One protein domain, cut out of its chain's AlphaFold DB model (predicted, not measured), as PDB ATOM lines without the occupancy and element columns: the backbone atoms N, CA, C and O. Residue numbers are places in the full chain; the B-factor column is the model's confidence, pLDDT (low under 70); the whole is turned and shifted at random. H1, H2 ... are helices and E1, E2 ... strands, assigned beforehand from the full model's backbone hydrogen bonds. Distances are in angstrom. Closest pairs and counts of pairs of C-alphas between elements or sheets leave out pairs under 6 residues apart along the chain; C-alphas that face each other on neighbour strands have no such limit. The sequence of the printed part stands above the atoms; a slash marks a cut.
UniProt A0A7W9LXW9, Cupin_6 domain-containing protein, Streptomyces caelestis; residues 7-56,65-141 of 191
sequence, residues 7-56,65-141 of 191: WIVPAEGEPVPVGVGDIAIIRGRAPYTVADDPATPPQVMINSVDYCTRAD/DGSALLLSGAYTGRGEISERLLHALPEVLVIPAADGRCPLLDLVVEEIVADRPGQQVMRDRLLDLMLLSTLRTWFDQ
ATOM      1  N   TRP A   7     -49.888  45.776  20.884       86.94
ATOM      2  CA  TRP A   7     -50.612  45.976  19.645       86.94
ATOM      3  C   TRP A   7     -49.981  45.102  18.575       86.94
ATOM      4  O   TRP A   7     -48.761  45.097  18.418       86.94
ATOM      5  N   ILE A   8     -50.814  44.376  17.837       87.19
ATOM      6  CA  ILE A   8     -50.417  43.712  16.599       87.19
ATOM      7  C   ILE A   8     -50.708  44.686  15.468       87.19
ATOM      8  O   ILE A   8     -51.860  45.045  15.238       87.19
ATOM      9  N   VAL A   9     -49.662  45.120  14.775       86.56
ATOM     10  CA  VAL A   9     -49.754  46.025  13.631       86.56
ATOM     11  C   VAL A   9     -49.511  45.199  12.364       86.56
ATOM     12  O   VAL A   9     -48.352  44.866  12.079       86.56
ATOM     13  N   PRO A  10     -50.573  44.793  11.642       83.75
ATOM     14  CA  PRO A  10     -50.425  44.074  10.380       83.75
ATOM     15  C   PRO A  10     -49.824  44.982   9.295       83.75
ATOM     16  O   PRO A  10     -49.862  46.209   9.407       83.75
ATOM     17  N   ALA A  11     -49.266  44.386   8.235       80.69
ATOM     18  CA  ALA A  11     -48.783  45.142   7.074       80.69
ATOM     19  C   ALA A  11     -49.908  45.940   6.393       80.69
ATOM     20  O   ALA A  11     -49.669  47.040   5.891       80.69
ATOM     21  N   GLU A  12     -51.122  45.389   6.392       79.50
ATOM     22  CA  GLU A  12     -52.331  46.028   5.888       79.50
ATOM     23  C   GLU A  12     -53.441  45.935   6.947       79.50
ATOM     24  O   GLU A  12     -53.661  44.884   7.543       79.50
ATOM     25  N   GLY A  13     -54.161  47.033   7.187       82.94
ATOM     26  CA  GLY A  13     -55.265  47.083   8.152       82.94
ATOM     27  C   GLY A  13     -54.973  47.920   9.398       82.94
ATOM     28  O   GLY A  13     -53.988  48.655   9.468       82.94
ATOM     29  N   GLU A  14     -55.886  47.854  10.366       88.69
ATOM     30  CA  GLU A  14     -55.798  48.627  11.607       88.69
ATOM     31  C   GLU A  14     -55.020  47.862  12.694       88.69
ATOM     32  O   GLU A  14     -55.134  46.635  12.781       88.69
ATOM     33  N   PRO A  15     -54.252  48.562  13.551       89.94
ATOM     34  CA  PRO A  15     -53.635  47.962  14.729       89.94
ATOM     35  C   PRO A  15     -54.664  47.292  15.642       89.94
ATOM     36  O   PRO A  15     -55.667  47.898  16.016       89.94
ATOM     37  N   VAL A  16     -54.373  46.064  16.067       90.81
ATOM     38  CA  VAL A  16     -55.256  45.279  16.935       90.81
ATOM     39  C   VAL A  16     -54.675  45.214  18.351       90.81
ATOM     40  O   VAL A  16     -53.558  44.716  18.521       90.81
ATOM     41  N   PRO A  17     -55.393  45.700  19.381       91.12
ATOM     42  CA  PRO A  17     -54.919  45.642  20.757       91.12
ATOM     43  C   PRO A  17     -54.999  44.214  21.309       91.12
ATOM     44  O   PRO A  17     -55.937  43.472  21.030       91.12
ATOM     45  N   VAL A  18     -54.022  43.851  22.137       87.75
ATOM     46  CA  VAL A  18     -53.932  42.560  22.827       87.75
ATOM     47  C   VAL A  18     -53.609  42.812  24.301       87.75
ATOM     48  O   VAL A  18     -52.528  43.296  24.656       87.75
ATOM     49  N   GLY A  19     -54.564  42.492  25.170       87.44
ATOM     50  CA  GLY A  19     -54.457  42.591  26.623       87.44
ATOM     51  C   GLY A  19     -53.987  41.294  27.278       87.44
ATOM     52  O   GLY A  19     -53.823  40.262  26.635       87.44
ATOM     53  N   VAL A  20     -53.740  41.332  28.591       86.25
ATOM     54  CA  VAL A  20     -53.329  40.147  29.364       86.25
ATOM     55  C   VAL A  20     -54.380  39.041  29.277       86.25
ATOM     56  O   VAL A  20     -55.556  39.270  29.531       86.25
ATOM     57  N   GLY A  21     -53.926  37.821  28.989       83.69
ATOM     58  CA  GLY A  21     -54.777  36.642  28.839       83.69
ATOM     59  C   GLY A  21     -55.361  36.468  27.439       83.69
ATOM     60  O   GLY A  21     -55.799  35.363  27.125       83.69
ATOM     61  N   ASP A  22     -55.311  37.498  26.592       88.50
ATOM     62  CA  ASP A  22     -55.787  37.400  25.216       88.50
ATOM     63  C   ASP A  22     -54.862  36.497  24.395       88.50
ATOM     64  O   ASP A  22     -53.632  36.462  24.587       88.50
ATOM     65  N   ILE A  23     -55.467  35.781  23.450       87.94
ATOM     66  CA  ILE A  23     -54.762  34.948  22.479       87.94
ATOM     67  C   ILE A  23     -54.999  35.532  21.097       87.94
ATOM     68  O   ILE A  23     -56.142  35.714  20.687       87.94
ATOM     69  N   ALA A  24     -53.909  35.792  20.380       88.44
ATOM     70  CA  ALA A  24     -53.957  36.276  19.013       88.44
ATOM     71  C   ALA A  24     -53.420  35.221  18.039       88.44
ATOM     72  O   ALA A  24     -52.394  34.593  18.301       88.44
ATOM     73  N   ILE A  25     -54.104  35.052  16.909       87.38
ATOM     74  CA  ILE A  25     -53.660  34.256  15.765       87.38
ATOM     75  C   ILE A  25     -53.510  35.205  14.585       87.38
ATOM     76  O   ILE A  25     -54.452  35.906  14.222       87.38
ATOM     77  N   ILE A  26     -52.338  35.197  13.962       85.88
ATOM     78  CA  ILE A  26     -52.067  35.967  12.748       85.88
ATOM     79  C   ILE A  26     -51.957  34.979  11.593       85.88
ATOM     80  O   ILE A  26     -51.162  34.035  11.656       85.88
ATOM     81  N   ARG A  27     -52.778  35.151  10.553       83.44
ATOM     82  CA  ARG A  27     -52.751  34.264   9.383       83.44
ATOM     83  C   ARG A  27     -51.770  34.765   8.328       83.44
ATOM     84  O   ARG A  27     -51.633  35.957   8.076       83.44
ATOM     85  N   GLY A  28     -51.202  33.818   7.591       74.00
ATOM     86  CA  GLY A  28     -50.429  34.101   6.387       74.00
ATOM     87  C   GLY A  28     -48.956  34.405   6.646       74.00
ATOM     88  O   GLY A  28     -48.401  34.095   7.694       74.00
ATOM     89  N   ARG A  29     -48.303  34.934   5.608       67.94
ATOM     90  CA  ARG A  29     -46.863  35.248   5.583       67.94
ATOM     91  C   ARG A  29     -46.589  36.748   5.512       67.94
ATOM     92  O   ARG A  29     -45.444  37.135   5.314       67.94
ATOM     93  N   ALA A  30     -47.639  37.567   5.582       74.81
ATOM     94  CA  ALA A  30     -47.478  39.008   5.602       74.81
ATOM     95  C   ALA A  30     -46.702  39.395   6.868       74.81
ATOM     96  O   ALA A  30     -46.940  38.808   7.930       74.81
ATOM     97  N   PRO A  31     -45.747  40.328   6.760       76.94
ATOM     98  CA  PRO A  31     -45.015  40.777   7.923       76.94
ATOM     99  C   PRO A  31     -45.948  41.536   8.864       76.94
ATOM    100  O   PRO A  31     -46.880  42.213   8.430       76.94
ATOM    101  N   TYR A  32     -45.685  41.441  10.160       79.56
ATOM    102  CA  TYR A  32     -46.404  42.203  11.176       79.56
ATOM    103  C   TYR A  32     -45.437  42.669  12.262       79.56
ATOM    104  O   TYR A  32     -44.341  42.124  12.432       79.56
ATOM    105  N   THR A  33     -45.844  43.702  12.992       81.12
ATOM    106  CA  THR A  33     -45.099  44.237  14.137       81.12
ATOM    107  C   THR A  33     -45.886  43.988  15.416       81.12
ATOM    108  O   THR A  33     -47.113  44.065  15.420       81.12
ATOM    109  N   VAL A  34     -45.176  43.718  16.511       78.94
ATOM    110  CA  VAL A  34     -45.733  43.773  17.866       78.94
ATOM    111  C   VAL A  34     -45.136  44.990  18.567       78.94
ATOM    112  O   VAL A  34     -43.915  45.115  18.628       78.94
ATOM    113  N   ALA A  35     -45.982  45.890  19.070       77.81
ATOM    114  CA  ALA A  35     -45.560  47.135  19.718       77.81
ATOM    115  C   ALA A  35     -46.326  47.389  21.025       77.81
ATOM    116  O   ALA A  35     -47.422  46.872  21.223       77.81
ATOM    117  N   ASP A  36     -45.765  48.185  21.930       74.06
ATOM    118  CA  ASP A  36     -46.423  48.650  23.160       74.06
ATOM    119  C   ASP A  36     -47.440  49.778  22.894       74.06
ATOM    120  O   ASP A  36     -48.478  49.861  23.560       74.06
ATOM    121  N   ASP A  37     -47.164  50.590  21.873       75.94
ATOM    122  CA  ASP A  37     -48.029  51.618  21.299       75.94
ATOM    123  C   ASP A  37     -47.916  51.581  19.758       75.94
ATOM    124  O   ASP A  37     -46.807  51.455  19.230       75.94
ATOM    125  N   PRO A  38     -49.024  51.673  19.000       76.69
ATOM    126  CA  PRO A  38     -48.991  51.605  17.538       76.69
ATOM    127  C   PRO A  38     -48.275  52.796  16.880       76.69
ATOM    128  O   PRO A  38     -47.911  52.708  15.709       76.69
ATOM    129  N   ALA A  39     -48.075  53.908  17.596       78.31
ATOM    130  CA  ALA A  39     -47.290  55.050  17.134       78.31
ATOM    131  C   ALA A  39     -45.780  54.886  17.393       78.31
ATOM    132  O   ALA A  39     -44.983  55.659  16.849       78.31
ATOM    133  N   THR A  40     -45.369  53.901  18.200       72.62
ATOM    134  CA  THR A  40     -43.954  53.594  18.426       72.62
ATOM    135  C   THR A  40     -43.351  53.001  17.147       72.62
ATOM    136  O   THR A  40     -43.914  52.061  16.581       72.62
ATOM    137  N   PRO A  41     -42.200  53.509  16.659       59.41
ATOM    138  CA  PRO A  41     -41.533  52.912  15.509       59.41
ATOM    139  C   PRO A  41     -41.166  51.444  15.800       59.41
ATOM    140  O   PRO A  41     -40.721  51.137  16.908       59.41
ATOM    141  N   PRO A  42     -41.337  50.537  14.820       59.69
ATOM    142  CA  PRO A  42     -41.192  49.100  15.018       59.69
ATOM    143  C   PRO A  42     -39.796  48.762  15.541       59.69
ATOM    144  O   PRO A  42     -38.796  49.023  14.872       59.69
ATOM    145  N   GLN A  43     -39.732  48.164  16.731       55.19
ATOM    146  CA  GLN A  43     -38.475  47.675  17.303       55.19
ATOM    147  C   GLN A  43     -38.143  46.265  16.799       55.19
ATOM    148  O   GLN A  43     -36.976  45.941  16.596       55.19
ATOM    149  N   VAL A  44     -39.173  45.453  16.527       58.03
ATOM    150  CA  VAL A  44     -39.051  44.084  16.012       58.03
ATOM    151  C   VAL A  44     -40.091  43.865  14.914       58.03
ATOM    152  O   VAL A  44     -41.291  44.018  15.139       58.03
ATOM    153  N   MET A  45     -39.629  43.502  13.715       50.62
ATOM    154  CA  MET A  45     -40.477  43.175  12.566       50.62
ATOM    155  C   MET A  45     -40.449  41.665  12.322       50.62
ATOM    156  O   MET A  45     -39.375  41.081  12.163       50.62
ATOM    157  N   ILE A  46     -41.620  41.028  12.272       58.06
ATOM    158  CA  ILE A  46     -41.736  39.574  12.141       58.06
ATOM    159  C   ILE A  46     -42.010  39.233  10.676       58.06
ATOM    160  O   ILE A  46     -43.121  39.415  10.189       58.06
ATOM    161  N   ASN A  47     -40.978  38.756   9.969       45.69
ATOM    162  CA  ASN A  47     -40.986  38.609   8.504       45.69
ATOM    163  C   ASN A  47     -41.226  37.180   7.979       45.69
ATOM    164  O   ASN A  47     -41.601  37.032   6.820       45.69
ATOM    165  N   SER A  48     -41.017  36.131   8.783       44.06
ATOM    166  CA  SER A  48     -41.383  34.736   8.463       44.06
ATOM    167  C   SER A  48     -41.055  33.788   9.625       44.06
ATOM    168  O   SER A  48     -40.381  34.184  10.567       44.06
ATOM    169  N   VAL A  49     -41.516  32.535   9.506       42.12
ATOM    170  CA  VAL A  49     -41.537  31.363  10.424       42.12
ATOM    171  C   VAL A  49     -40.233  30.996  11.176       42.12
ATOM    172  O   VAL A  49     -40.189  29.970  11.848       42.12
ATOM    173  N   ASP A  50     -39.178  31.802  11.133       36.34
ATOM    174  CA  ASP A  50     -37.940  31.566  11.885       36.34
ATOM    175  C   ASP A  50     -38.052  32.039  13.343       36.34
ATOM    176  O   ASP A  50     -37.179  32.719  13.873       36.34
ATOM    177  N   TYR A  51     -39.116  31.614  14.026       39.06
ATOM    178  CA  TYR A  51     -39.130  31.559  15.484       39.06
ATOM    179  C   TYR A  51     -39.186  30.095  15.918       39.06
ATOM    180  O   TYR A  51     -40.235  29.588  16.295       39.06
ATOM    181  N   CYS A  52     -38.049  29.409  15.725       34.00
ATOM    182  CA  CYS A  52     -37.524  28.281  16.516       34.00
ATOM    183  C   CYS A  52     -36.298  27.634  15.826       34.00
ATOM    184  O   CYS A  52     -36.258  26.428  15.606       34.00
ATOM    185  N   THR A  53     -35.260  28.404  15.497       25.89
ATOM    186  CA  THR A  53     -33.913  27.824  15.265       25.89
ATOM    187  C   THR A  53     -32.797  28.529  16.023       25.89
ATOM    188  O   THR A  53     -31.693  27.993  16.105       25.89
ATOM    189  N   ARG A  54     -33.081  29.656  16.683       27.48
ATOM    190  CA  ARG A  54     -32.194  30.234  17.692       27.48
ATOM    191  C   ARG A  54     -32.970  31.202  18.581       27.48
ATOM    192  O   ARG A  54     -32.924  32.407  18.390       27.48
ATOM    193  N   ALA A  55     -33.713  30.653  19.538       33.84
ATOM    194  CA  ALA A  55     -33.995  31.402  20.752       33.84
ATOM    195  C   ALA A  55     -32.678  31.427  21.541       33.84
ATOM    196  O   ALA A  55     -32.459  30.583  22.406       33.84
ATOM    197  N   ASP A  56     -31.763  32.324  21.168       26.73
ATOM    198  CA  ASP A  56     -30.904  32.891  22.199       26.73
ATOM    199  C   ASP A  56     -31.883  33.634  23.119       26.73
ATOM    200  O   ASP A  56     -32.606  34.518  22.675       26.73
ATOM    201  N   ASP A  65     -39.640  49.767  31.898       48.16
ATOM    202  CA  ASP A  65     -40.847  50.070  32.682       48.16
ATOM    203  C   ASP A  65     -41.768  48.853  32.939       48.16
ATOM    204  O   ASP A  65     -42.932  48.996  33.304       48.16
ATOM    205  N   GLY A  66     -41.266  47.621  32.780       47.25
ATOM    206  CA  GLY A  66     -42.048  46.405  33.065       47.25
ATOM    207  C   GLY A  66     -42.737  45.826  31.828       47.25
ATOM    208  O   GLY A  66     -43.955  45.653  31.787       47.25
ATOM    209  N   SER A  67     -41.899  45.491  30.849       63.56
ATOM    210  CA  SER A  67     -42.189  44.967  29.513       63.56
ATOM    211  C   SER A  67     -43.372  43.998  29.380       63.56
ATOM    212  O   SER A  67     -43.625  43.117  30.219       63.56
ATOM    213  N   ALA A  68     -44.071  44.168  28.255       60.81
ATOM    214  CA  ALA A  68     -45.036  43.240  27.692       60.81
ATOM    215  C   ALA A  68     -44.398  41.852  27.495       60.81
ATOM    216  O   ALA A  68     -43.365  41.741  26.842       60.81
ATOM    217  N   LEU A  69     -45.012  40.795  28.037       62.50
ATOM    218  CA  LEU A  69     -44.554  39.418  27.823       62.50
ATOM    219  C   LEU A  69     -45.504  38.697  26.870       62.50
ATOM    220  O   LEU A  69     -46.630  38.349  27.244       62.50
ATOM    221  N   LEU A  70     -45.035  38.443  25.650       69.06
ATOM    222  CA  LEU A  70     -45.768  37.708  24.629       69.06
ATOM    223  C   LEU A  70     -45.154  36.322  24.433       69.06
ATOM    224  O   LEU A  70     -43.972  36.186  24.143       69.06
ATOM    225  N   LEU A  71     -45.990  35.293  24.542       70.19
ATOM    226  CA  LEU A  71     -45.662  33.974  24.029       70.19
ATOM    227  C   LEU A  71     -46.127  33.886  22.576       70.19
ATOM    228  O   LEU A  71     -47.306  34.115  22.304       70.19
ATOM    229  N   SER A  72     -45.214  33.530  21.674       69.94
ATOM    230  CA  SER A  72     -45.499  33.342  20.254       69.94
ATOM    231  C   SER A  72     -45.023  31.969  19.778       69.94
ATOM    232  O   SER A  72     -44.054  31.418  20.300       69.94
ATOM    233  N   GLY A  73     -45.721  31.427  18.785       69.00
ATOM    234  CA  GLY A  73     -45.372  30.205  18.072       69.00
ATOM    235  C   GLY A  73     -45.786  30.341  16.611       69.00
ATOM    236  O   GLY A  73     -46.794  30.978  16.305       69.00
ATOM    237  N   ALA A  74     -45.000  29.765  15.702       71.69
ATOM    238  CA  ALA A  74     -45.261  29.828  14.269       71.69
ATOM    239  C   ALA A  74     -45.584  28.438  13.714       71.69
ATOM    240  O   ALA A  74     -44.869  27.469  13.960       71.69
ATOM    241  N   TYR A  75     -46.652  28.356  12.922       71.62
ATOM    242  CA  TYR A  75     -47.138  27.109  12.341       71.62
ATOM    243  C   TYR A  75     -47.017  27.127  10.827       71.62
ATOM    244  O   TYR A  75     -47.371  28.106  10.171       71.62
ATOM    245  N   THR A  76     -46.578  26.008  10.254       66.06
ATOM    246  CA  THR A  76     -46.640  25.801   8.805       66.06
ATOM    247  C   THR A  76     -47.751  24.815   8.480       66.06
ATOM    248  O   THR A  76     -47.637  23.613   8.704       66.06
ATOM    249  N   GLY A  77     -48.857  25.332   7.948       62.75
ATOM    250  CA  GLY A  77     -49.888  24.499   7.344       62.75
ATOM    251  C   GLY A  77     -49.406  23.958   5.997       62.75
ATOM    252  O   GLY A  77     -48.842  24.695   5.191       62.75
ATOM    253  N   ARG A  78     -49.625  22.666   5.737       56.62
ATOM    254  CA  ARG A  78     -49.542  22.077   4.392       56.62
ATOM    255  C   ARG A  78     -50.844  21.327   4.117       56.62
ATOM    256  O   ARG A  78     -51.247  20.509   4.939       56.62
ATOM    257  N   GLY A  79     -51.482  21.591   2.977       59.78
ATOM    258  CA  GLY A  79     -52.672  20.867   2.508       59.78
ATOM    259  C   GLY A  79     -53.910  21.746   2.299       59.78
ATOM    260  O   GLY A  79     -54.065  22.789   2.926       59.78
ATOM    261  N   GLU A  80     -54.811  21.302   1.417       60.03
ATOM    262  CA  GLU A  80     -55.962  22.093   0.943       60.03
ATOM    263  C   GLU A  80     -56.967  22.467   2.044       60.03
ATOM    264  O   GLU A  80     -57.558  23.542   2.001       60.03
ATOM    265  N   ILE A  81     -57.170  21.596   3.037       64.81
ATOM    266  CA  ILE A  81     -58.095  21.856   4.154       64.81
ATOM    267  C   ILE A  81     -57.545  22.973   5.047       64.81
ATOM    268  O   ILE A  81     -58.291  23.871   5.432       64.81
ATOM    269  N   SER A  82     -56.239  22.952   5.317       70.69
ATOM    270  CA  SER A  82     -55.555  23.997   6.081       70.69
ATOM    271  C   SER A  82     -55.655  25.348   5.375       70.69
ATOM    272  O   SER A  82     -55.971  26.337   6.019       70.69
ATOM    273  N   GLU A  83     -55.481  25.393   4.051       75.62
ATOM    274  CA  GLU A  83     -55.653  26.628   3.269       75.62
ATOM    275  C   GLU A  83     -57.094  27.154   3.334       75.62
ATOM    276  O   GLU A  83     -57.321  28.332   3.608       75.62
ATOM    277  N   ARG A  84     -58.099  26.283   3.159       76.69
ATOM    278  CA  ARG A  84     -59.519  26.676   3.268       76.69
ATOM    279  C   ARG A  84     -59.878  27.205   4.655       76.69
ATOM    280  O   ARG A  84     -60.673  28.133   4.758       76.69
ATOM    281  N   LEU A  85     -59.309  26.613   5.704       77.69
ATOM    282  CA  LEU A  85     -59.443  27.083   7.078       77.69
ATOM    283  C   LEU A  85     -58.797  28.459   7.258       77.69
ATOM    284  O   LEU A  85     -59.448  29.363   7.766       77.69
ATOM    285  N   LEU A  86     -57.557  28.639   6.801       79.25
ATOM    286  CA  LEU A  86     -56.837  29.909   6.907       79.25
ATOM    287  C   LEU A  86     -57.537  31.042   6.144       79.25
ATOM    288  O   LEU A  86     -57.554  32.172   6.623       79.25
ATOM    289  N   HIS A  87     -58.159  30.747   5.000       82.12
ATOM    290  CA  HIS A  87     -58.961  31.714   4.243       82.12
ATOM    291  C   HIS A  87     -60.236  32.171   4.960       82.12
ATOM    292  O   HIS A  87     -60.773  33.221   4.618       82.12
ATOM    293  N   ALA A  88     -60.725  31.402   5.932       83.12
ATOM    294  CA  ALA A  88     -61.903  31.758   6.717       83.12
ATOM    295  C   ALA A  88     -61.592  32.672   7.910       83.12
ATOM    296  O   ALA A  88     -62.511  33.155   8.569       83.12
ATOM    297  N   LEU A  89     -60.310  32.871   8.220       86.31
ATOM    298  CA  LEU A  89     -59.871  33.684   9.345       86.31
ATOM    299  C   LEU A  89     -59.630  35.137   8.897       86.31
ATOM    300  O   LEU A  89     -59.184  35.372   7.767       86.31
ATOM    301  N   PRO A  90     -59.865  36.132   9.769       87.00
ATOM    302  CA  PRO A  90     -59.341  37.478   9.552       87.00
ATOM    303  C   PRO A  90     -57.805  37.461   9.571       87.00
ATOM    304  O   PRO A  90     -57.195  36.468   9.962       87.00
ATOM    305  N   GLU A  91     -57.169  38.543   9.111       85.56
ATOM    306  CA  GLU A  91     -55.699  38.649   9.120       85.56
ATOM    307  C   GLU A  91     -55.120  38.501  10.531       85.56
ATOM    308  O   GLU A  91     -54.194  37.718  10.751       85.56
ATOM    309  N   VAL A  92     -55.743  39.193  11.484       88.62
ATOM    310  CA  VAL A  92     -55.479  39.079  12.914       88.62
ATOM    311  C   VAL A  92     -56.784  38.689  13.597       88.62
ATOM    312  O   VAL A  92     -57.790  39.389  13.497       88.62
ATOM    313  N   LEU A  93     -56.766  37.552  14.278       89.12
ATOM    314  CA  LEU A  93     -57.845  37.045  15.115       89.12
ATOM    315  C   LEU A  93     -57.420  37.206  16.566       89.12
ATOM    316  O   LEU A  93     -56.330  36.768  16.922       89.12
ATOM    317  N   VAL A  94     -58.277  37.781  17.406       90.19
ATOM    318  CA  VAL A  94     -58.048  37.864  18.853       90.19
ATOM    319  C   VAL A  94     -59.225  37.230  19.576       90.19
ATOM    320  O   VAL A  94     -60.371  37.571  19.307       90.19
ATOM    321  N   ILE A  95     -58.925  36.312  20.493       89.75
ATOM    322  CA  ILE A  95     -59.873  35.816  21.489       89.75
ATOM    323  C   ILE A  95     -59.570  36.532  22.805       89.75
ATOM    324  O   ILE A  95     -58.514  36.270  23.400       89.75
ATOM    325  N   PRO A  96     -60.462  37.432  23.256       88.62
ATOM    326  CA  PRO A  96     -60.340  38.072  24.553       88.62
ATOM    327  C   PRO A  96     -60.354  37.045  25.684       88.62
ATOM    328  O   PRO A  96     -61.117  36.079  25.655       88.62
ATOM    329  N   ALA A  97     -59.588  37.292  26.746       85.44
ATOM    330  CA  ALA A  97     -59.586  36.434  27.933       85.44
ATOM    331  C   ALA A  97     -60.990  36.257  28.555       85.44
ATOM    332  O   ALA A  97     -61.273  35.231  29.181       85.44
ATOM    333  N   ALA A  98     -61.860  37.259  28.384       82.75
ATOM    334  CA  ALA A  98     -63.237  37.268  28.873       82.75
ATOM    335  C   ALA A  98     -64.152  36.266  28.148       82.75
ATOM    336  O   ALA A  98     -65.069  35.735  28.771       82.75
ATOM    337  N   ASP A  99     -63.868  35.965  26.878       77.44
ATOM    338  CA  ASP A  99     -64.695  35.084  26.040       77.44
ATOM    339  C   ASP A  99     -64.315  33.603  26.185       77.44
ATOM    340  O   ASP A  99     -64.934  32.719  25.593       77.44
ATOM    341  N   GLY A 100     -63.308  33.317  27.012       66.19
ATOM    342  CA  GLY A 100     -62.869  31.969  27.334       66.19
ATOM    343  C   GLY A 100     -61.376  31.936  27.614       66.19
ATOM    344  O   GLY A 100     -60.561  31.847  26.697       66.19
ATOM    345  N   ARG A 101     -60.991  31.956  28.895       67.88
ATOM    346  CA  ARG A 101     -59.593  31.752  29.291       67.88
ATOM    347  C   ARG A 101     -59.158  30.358  28.843       67.88
ATOM    348  O   ARG A 101     -59.694  29.364  29.331       67.88
ATOM    349  N   CYS A 102     -58.190  30.272  27.929       75.56
ATOM    350  CA  CYS A 102     -57.667  28.980  27.492       75.56
ATOM    351  C   CYS A 102     -57.033  28.265  28.699       75.56
ATOM    352  O   CYS A 102     -56.040  28.761  29.238       75.56
ATOM    353  N   PRO A 103     -57.562  27.106  29.135       77.31
ATOM    354  CA  PRO A 103     -57.090  26.429  30.346       77.31
ATOM    355  C   PRO A 103     -55.641  25.940  30.225       77.31
ATOM    356  O   PRO A 103     -54.993  25.648  31.224       77.31
ATOM    357  N   LEU A 104     -55.123  25.864  28.999       82.25
ATOM    358  CA  LEU A 104     -53.760  25.443  28.703       82.25
ATOM    359  C   LEU A 104     -52.735  26.566  28.885       82.25
ATOM    360  O   LEU A 104     -51.545  26.277  28.928       82.25
ATOM    361  N   LEU A 105     -53.169  27.825  29.001       81.38
ATOM    362  CA  LEU A 105     -52.253  28.961  29.098       81.38
ATOM    363  C   LEU A 105     -51.357  28.852  30.338       81.38
ATOM    364  O   LEU A 105     -50.151  29.043  30.223       81.38
ATOM    365  N   ASP A 106     -51.922  28.479  31.488       82.62
ATOM    366  CA  ASP A 106     -51.154  28.309  32.727       82.62
ATOM    367  C   ASP A 106     -50.140  27.153  32.598       82.62
ATOM    368  O   ASP A 106     -48.975  27.312  32.957       82.62
ATOM    369  N   LEU A 107     -50.538  26.034  31.976       84.44
ATOM    370  CA  LEU A 107     -49.644  24.894  31.719       84.44
ATOM    371  C   LEU A 107     -48.481  25.268  30.796       84.44
ATOM    372  O   LEU A 107     -47.353  24.834  31.004       84.44
ATOM    373  N   VAL A 108     -48.738  26.083  29.774       81.81
ATOM    374  CA  VAL A 108     -47.682  26.538  28.869       81.81
ATOM    375  C   VAL A 108     -46.715  27.481  29.566       81.81
ATOM    376  O   VAL A 108     -45.512  27.379  29.347       81.81
ATOM    377  N   VAL A 109     -47.212  28.371  30.426       79.38
ATOM    378  CA  VAL A 109     -46.357  29.257  31.226       79.38
ATOM    379  C   VAL A 109     -45.430  28.454  32.135       79.38
ATOM    380  O   VAL A 109     -44.239  28.754  32.201       79.38
ATOM    381  N   GLU A 110     -45.948  27.416  32.790       83.12
ATOM    382  CA  GLU A 110     -45.138  26.505  33.605       83.12
ATOM    383  C   GLU A 110     -44.093  25.756  32.765       83.12
ATOM    384  O   GLU A 110     -42.936  25.641  33.172       83.12
ATOM    385  N   GLU A 111     -44.468  25.296  31.569       84.31
ATOM    386  CA  GLU A 111     -43.566  24.550  30.689       84.31
ATOM    387  C   GLU A 111     -42.455  25.431  30.094       84.31
ATOM    388  O   GLU A 111     -41.359  24.937  29.843       84.31
ATOM    389  N   ILE A 112     -42.680  26.738  29.897       74.19
ATOM    390  CA  ILE A 112     -41.653  27.678  29.398       74.19
ATOM    391  C   ILE A 112     -40.456  27.766  30.348       74.19
ATOM    392  O   ILE A 112     -39.321  27.865  29.889       74.19
ATOM    393  N   VAL A 113     -40.702  27.738  31.660       75.94
ATOM    394  CA  VAL A 113     -39.655  27.874  32.688       75.94
ATOM    395  C   VAL A 113     -39.106  26.530  33.167       75.94
ATOM    396  O   VAL A 113     -38.177  26.496  33.975       75.94
ATOM    397  N   ALA A 114     -39.681  25.419  32.705       77.50
ATOM    398  CA  ALA A 114     -39.187  24.092  33.031       77.50
ATOM    399  C   ALA A 114     -37.810  23.851  32.385       77.50
ATOM    400  O   ALA A 114     -37.544  24.309  31.286       77.50
ATOM    401  N   ASP A 115     -36.933  23.100  33.048       77.69
ATOM    402  CA  ASP A 115     -35.692  22.595  32.447       77.69
ATOM    403  C   ASP A 115     -35.626  21.087  32.686       77.69
ATOM    404  O   ASP A 115     -35.147  20.605  33.719       77.69
ATOM    405  N   ARG A 116     -36.292  20.329  31.804       85.19
ATOM    406  CA  ARG A 116     -36.501  18.882  31.961       85.19
ATOM    407  C   ARG A 116     -36.471  18.156  30.613       85.19
ATOM    408  O   ARG A 116     -36.900  18.707  29.599       85.19
ATOM    409  N   PRO A 117     -36.034  16.882  30.576       87.69
ATOM    410  CA  PRO A 117     -36.099  16.074  29.363       87.69
ATOM    411  C   PRO A 117     -37.521  16.012  28.790       87.69
ATOM    412  O   PRO A 117     -38.470  15.715  29.509       87.69
ATOM    413  N   GLY A 118     -37.654  16.256  27.484       85.25
ATOM    414  CA  GLY A 118     -38.945  16.223  26.785       85.25
ATOM    415  C   GLY A 118     -39.723  17.543  26.781       85.25
ATOM    416  O   GLY A 118     -40.759  17.602  26.123       85.25
ATOM    417  N   GLN A 119     -39.207  18.599  27.421       82.88
ATOM    418  CA  GLN A 119     -39.863  19.910  27.504       82.88
ATOM    419  C   GLN A 119     -40.277  20.463  26.137       82.88
ATOM    420  O   GLN A 119     -41.416  20.875  25.950       82.88
ATOM    421  N   GLN A 120     -39.377  20.426  25.150       78.50
ATOM    422  CA  GLN A 120     -39.674  20.910  23.801       78.50
ATOM    423  C   GLN A 120     -40.917  20.226  23.211       78.50
ATOM    424  O   GLN A 120     -41.801  20.896  22.691       78.50
ATOM    425  N   VAL A 121     -41.013  18.898  23.339       84.88
ATOM    426  CA  VAL A 121     -42.148  18.129  22.809       84.88
ATOM    427  C   VAL A 121     -43.430  18.479  23.558       84.88
ATOM    428  O   VAL A 121     -44.468  18.643  22.925       84.88
ATOM    429  N   MET A 122     -43.372  18.606  24.886       85.25
ATOM    430  CA  MET A 122     -44.530  19.017  25.683       85.25
ATOM    431  C   MET A 122     -45.004  20.413  25.275       85.25
ATOM    432  O   MET A 122     -46.183  20.597  24.982       85.25
ATOM    433  N   ARG A 123     -44.080  21.371  25.172       81.69
ATOM    434  CA  ARG A 123     -44.362  22.744  24.753       81.69
ATOM    435  C   ARG A 123     -45.018  22.791  23.378       81.69
ATOM    436  O   ARG A 123     -46.052  23.435  23.233       81.69
ATOM    437  N   ASP A 124     -44.471  22.074  22.398       80.06
ATOM    438  CA  ASP A 124     -45.029  22.026  21.043       80.06
ATOM    439  C   ASP A 124     -46.466  21.469  21.059       80.06
ATOM    440  O   ASP A 124     -47.359  22.030  20.427       80.06
ATOM    441  N   ARG A 125     -46.738  20.426  21.862       85.69
ATOM    442  CA  ARG A 125     -48.093  19.866  22.016       85.69
ATOM    443  C   ARG A 125     -49.055  20.781  22.750       85.69
ATOM    444  O   ARG A 125     -50.228  20.834  22.387       85.69
ATOM    445  N   LEU A 126     -48.594  21.495  23.767       85.12
ATOM    446  CA  LEU A 126     -49.441  22.455  24.455       85.12
ATOM    447  C   LEU A 126     -49.797  23.630  23.535       85.12
ATOM    448  O   LEU A 126     -50.957  24.037  23.504       85.12
ATOM    449  N   LEU A 127     -48.842  24.119  22.738       81.88
ATOM    450  CA  LEU A 127     -49.101  25.140  21.727       81.88
ATOM    451  C   LEU A 127     -50.086  24.622  20.657       81.88
ATOM    452  O   LEU A 127     -51.048  25.324  20.345       81.88
ATOM    453  N   ASP A 128     -49.916  23.389  20.147       84.88
ATOM    454  CA  ASP A 128     -50.857  22.752  19.201       84.88
ATOM    455  C   ASP A 128     -52.296  22.762  19.750       84.88
ATOM    456  O   ASP A 128     -53.255  23.134  19.064       84.88
ATOM    457  N   LEU A 129     -52.450  22.355  21.012       86.56
ATOM    458  CA  LEU A 129     -53.747  22.291  21.677       86.56
ATOM    459  C   LEU A 129     -54.323  23.687  21.957       86.56
ATOM    460  O   LEU A 129     -55.534  23.876  21.824       86.56
ATOM    461  N   MET A 130     -53.486  24.676  22.290       85.19
ATOM    462  CA  MET A 130     -53.907  26.073  22.430       85.19
ATOM    463  C   MET A 130     -54.422  26.643  21.109       85.19
ATOM    464  O   MET A 130     -55.492  27.257  21.092       85.19
ATOM    465  N   LEU A 131     -53.706  26.417  20.003       85.19
ATOM    466  CA  LEU A 131     -54.130  26.842  18.669       85.19
ATOM    467  C   LEU A 131     -55.496  26.239  18.326       85.19
ATOM    468  O   LEU A 131     -56.421  26.965  17.958       85.19
ATOM    469  N   LEU A 132     -55.648  24.925  18.506       86.44
ATOM    470  CA  LEU A 132     -56.900  24.223  18.231       86.44
ATOM    471  C   LEU A 132     -58.052  24.744  19.104       86.44
ATOM    472  O   LEU A 132     -59.143  24.997  18.595       86.44
ATOM    473  N   SER A 133     -57.809  24.936  20.404       86.81
ATOM    474  CA  SER A 133     -58.794  25.488  21.342       86.81
ATOM    475  C   SER A 133     -59.236  26.895  20.939       86.81
ATOM    476  O   SER A 133     -60.421  27.214  21.016       86.81
ATOM    477  N   THR A 134     -58.292  27.732  20.509       87.00
ATOM    478  CA  THR A 134     -58.548  29.122  20.106       87.00
ATOM    479  C   THR A 134     -59.371  29.167  18.822       87.00
ATOM    480  O   THR A 134     -60.383  29.858  18.768       87.00
ATOM    481  N   LEU A 135     -59.000  28.372  17.812       86.25
ATOM    482  CA  LEU A 135     -59.758  28.271  16.561       86.25
ATOM    483  C   LEU A 135     -61.175  27.751  16.798       86.25
ATOM    484  O   LEU A 135     -62.123  28.288  16.240       86.25
ATOM    485  N   ARG A 136     -61.335  26.736  17.650       85.25
ATOM    486  CA  ARG A 136     -62.662  26.225  18.003       85.25
ATOM    487  C   ARG A 136     -63.512  27.299  18.678       85.25
ATOM    488  O   ARG A 136     -64.635  27.526  18.252       85.25
ATOM    489  N   THR A 137     -62.943  27.997  19.661       87.00
ATOM    490  CA  THR A 137     -63.623  29.106  20.349       87.00
ATOM    491  C   THR A 137     -64.049  30.185  19.359       87.00
ATOM    492  O   THR A 137     -65.182  30.641  19.422       87.00
ATOM    493  N   TRP A 138     -63.182  30.546  18.408       86.50
ATOM    494  CA  TRP A 138     -63.516  31.494  17.348       86.50
ATOM    495  C   TRP A 138     -64.718  31.038  16.523       86.50
ATOM    496  O   TRP A 138     -65.686  31.774  16.403       86.50
ATOM    497  N   PHE A 139     -64.692  29.825  15.965       84.69
ATOM    498  CA  PHE A 139     -65.775  29.368  15.088       84.69
ATOM    499  C   PHE A 139     -67.097  29.080  15.808       84.69
ATOM    500  O   PHE A 139     -68.144  29.101  15.155       84.69
ATOM    501  N   ASP A 140     -67.055  28.843  17.121       83.62
ATOM    502  CA  ASP A 140     -68.243  28.719  17.966       83.62
ATOM    503  C   ASP A 140     -68.933  30.089  18.189       83.62
ATOM    504  O   ASP A 140     -70.117  30.141  18.533       83.62
ATOM    505  N   GLN A 141     -68.244  31.216  17.953       82.00
ATOM    506  CA  GLN A 141     -68.852  32.550  18.018       82.00
ATOM    507  C   GLN A 141     -69.794  32.784  16.829       82.00
ATOM    508  O   GLN A 141     -69.490  32.471  15.678       82.00
TER     509      GLN A 141
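AT A GLANCE: This is residues 7 to 56 and 65 to 141 of the 191 residues of the protein "Cupin_6 domain-containing protein" of Streptomyces caelestis (UniProt A0A7W9LXW9). A three-strand sheet of E2, E1 and E4 lies at one side, the two-strand ribbon of E3 and E5 lies near the middle, and a helical hairpin of H2 and the long H3 lies beyond it, with the later part of H3 near the ribbon. H1, a short helix, sits at the rim without touching another helix, and long unnamed stretches, residues 36 to 56 and 65 to 79, run round and through the rest. The printed part has 127 residues, with five named strands and three named helices in the order E1 E2 E3 E4 H1 E5 H2 H3; both sheets are antiparallel. The class is mixed, helices and strands, though under half of the residues, 59 of 127, are in named elements. The whole is compact, with a radius of gyration of the C-alphas of 15.0 A, and rounded, spanning 42 by 41 by 32 A.

HOW THE PARTS SIT: In the larger sheet, E1, residues 7 to 10, is the inner strand between E2, residues 16 to 18, and E4, residues 32 to 35. E1 and E2 form a hairpin, antiparallel at 146 degrees, with N 8 and O 16 2.8 A apart, within hydrogen-bond range. E1 and E4 are antiparallel at 160 degrees, with N 7 and O 35 2.7 A apart, also within range. Residues 32 to 33 of E4 pair antiparallel with residues 45 to 46. E3, residues 23 to 26, and E5, residues 92 to 95, are antiparallel neighbours at 163 degrees, with N 25 and O 93 2.8 A apart. The closest C-alphas of E2 and E5, those of Val 16 and Val 92, are 7.4 A apart. Those of E5 and H3, residues 119 to 140, are Ile 95 and Thr 134, 7.0 A apart. H2, residues 104 to 113, touches H3 as a helical hairpin, closest at the C-alphas of Glu 111 and Arg 123, 6.3 A, at a shallow tilt of 24 degrees, opposite ways. H1, residues 80 to 87, is apart from H2 and H3. Each O i to N i+4 pair is within hydrogen-bond range in H1 and H3, and 5 of 6 in H2.

IN THESE COORDINATES: E1 begins at C-alpha 7 (-50.612, 45.976, 19.645). H3 measures 31.2 A from first to last C-alpha, ending at C-alpha 140 (-68.243, 28.719, 17.966); H2 measures 14.9 A and H1 10.6 A. E3 measures 10.1 A and E5 10.2 A.

THE WHOLE: The C-alphas farthest apart, of Asp 65 and Glu 80, are 44.9 A apart. Residues 57 to 64 are not printed, and C-alphas 56 and 65 are 22.4 A apart across this cut, in the link from E4 to H1. No link printed whole is long. The mean pLDDT of the printed part is 75.0; residues under 70 include 41 to 56, 65 to 70 and 76 to 81.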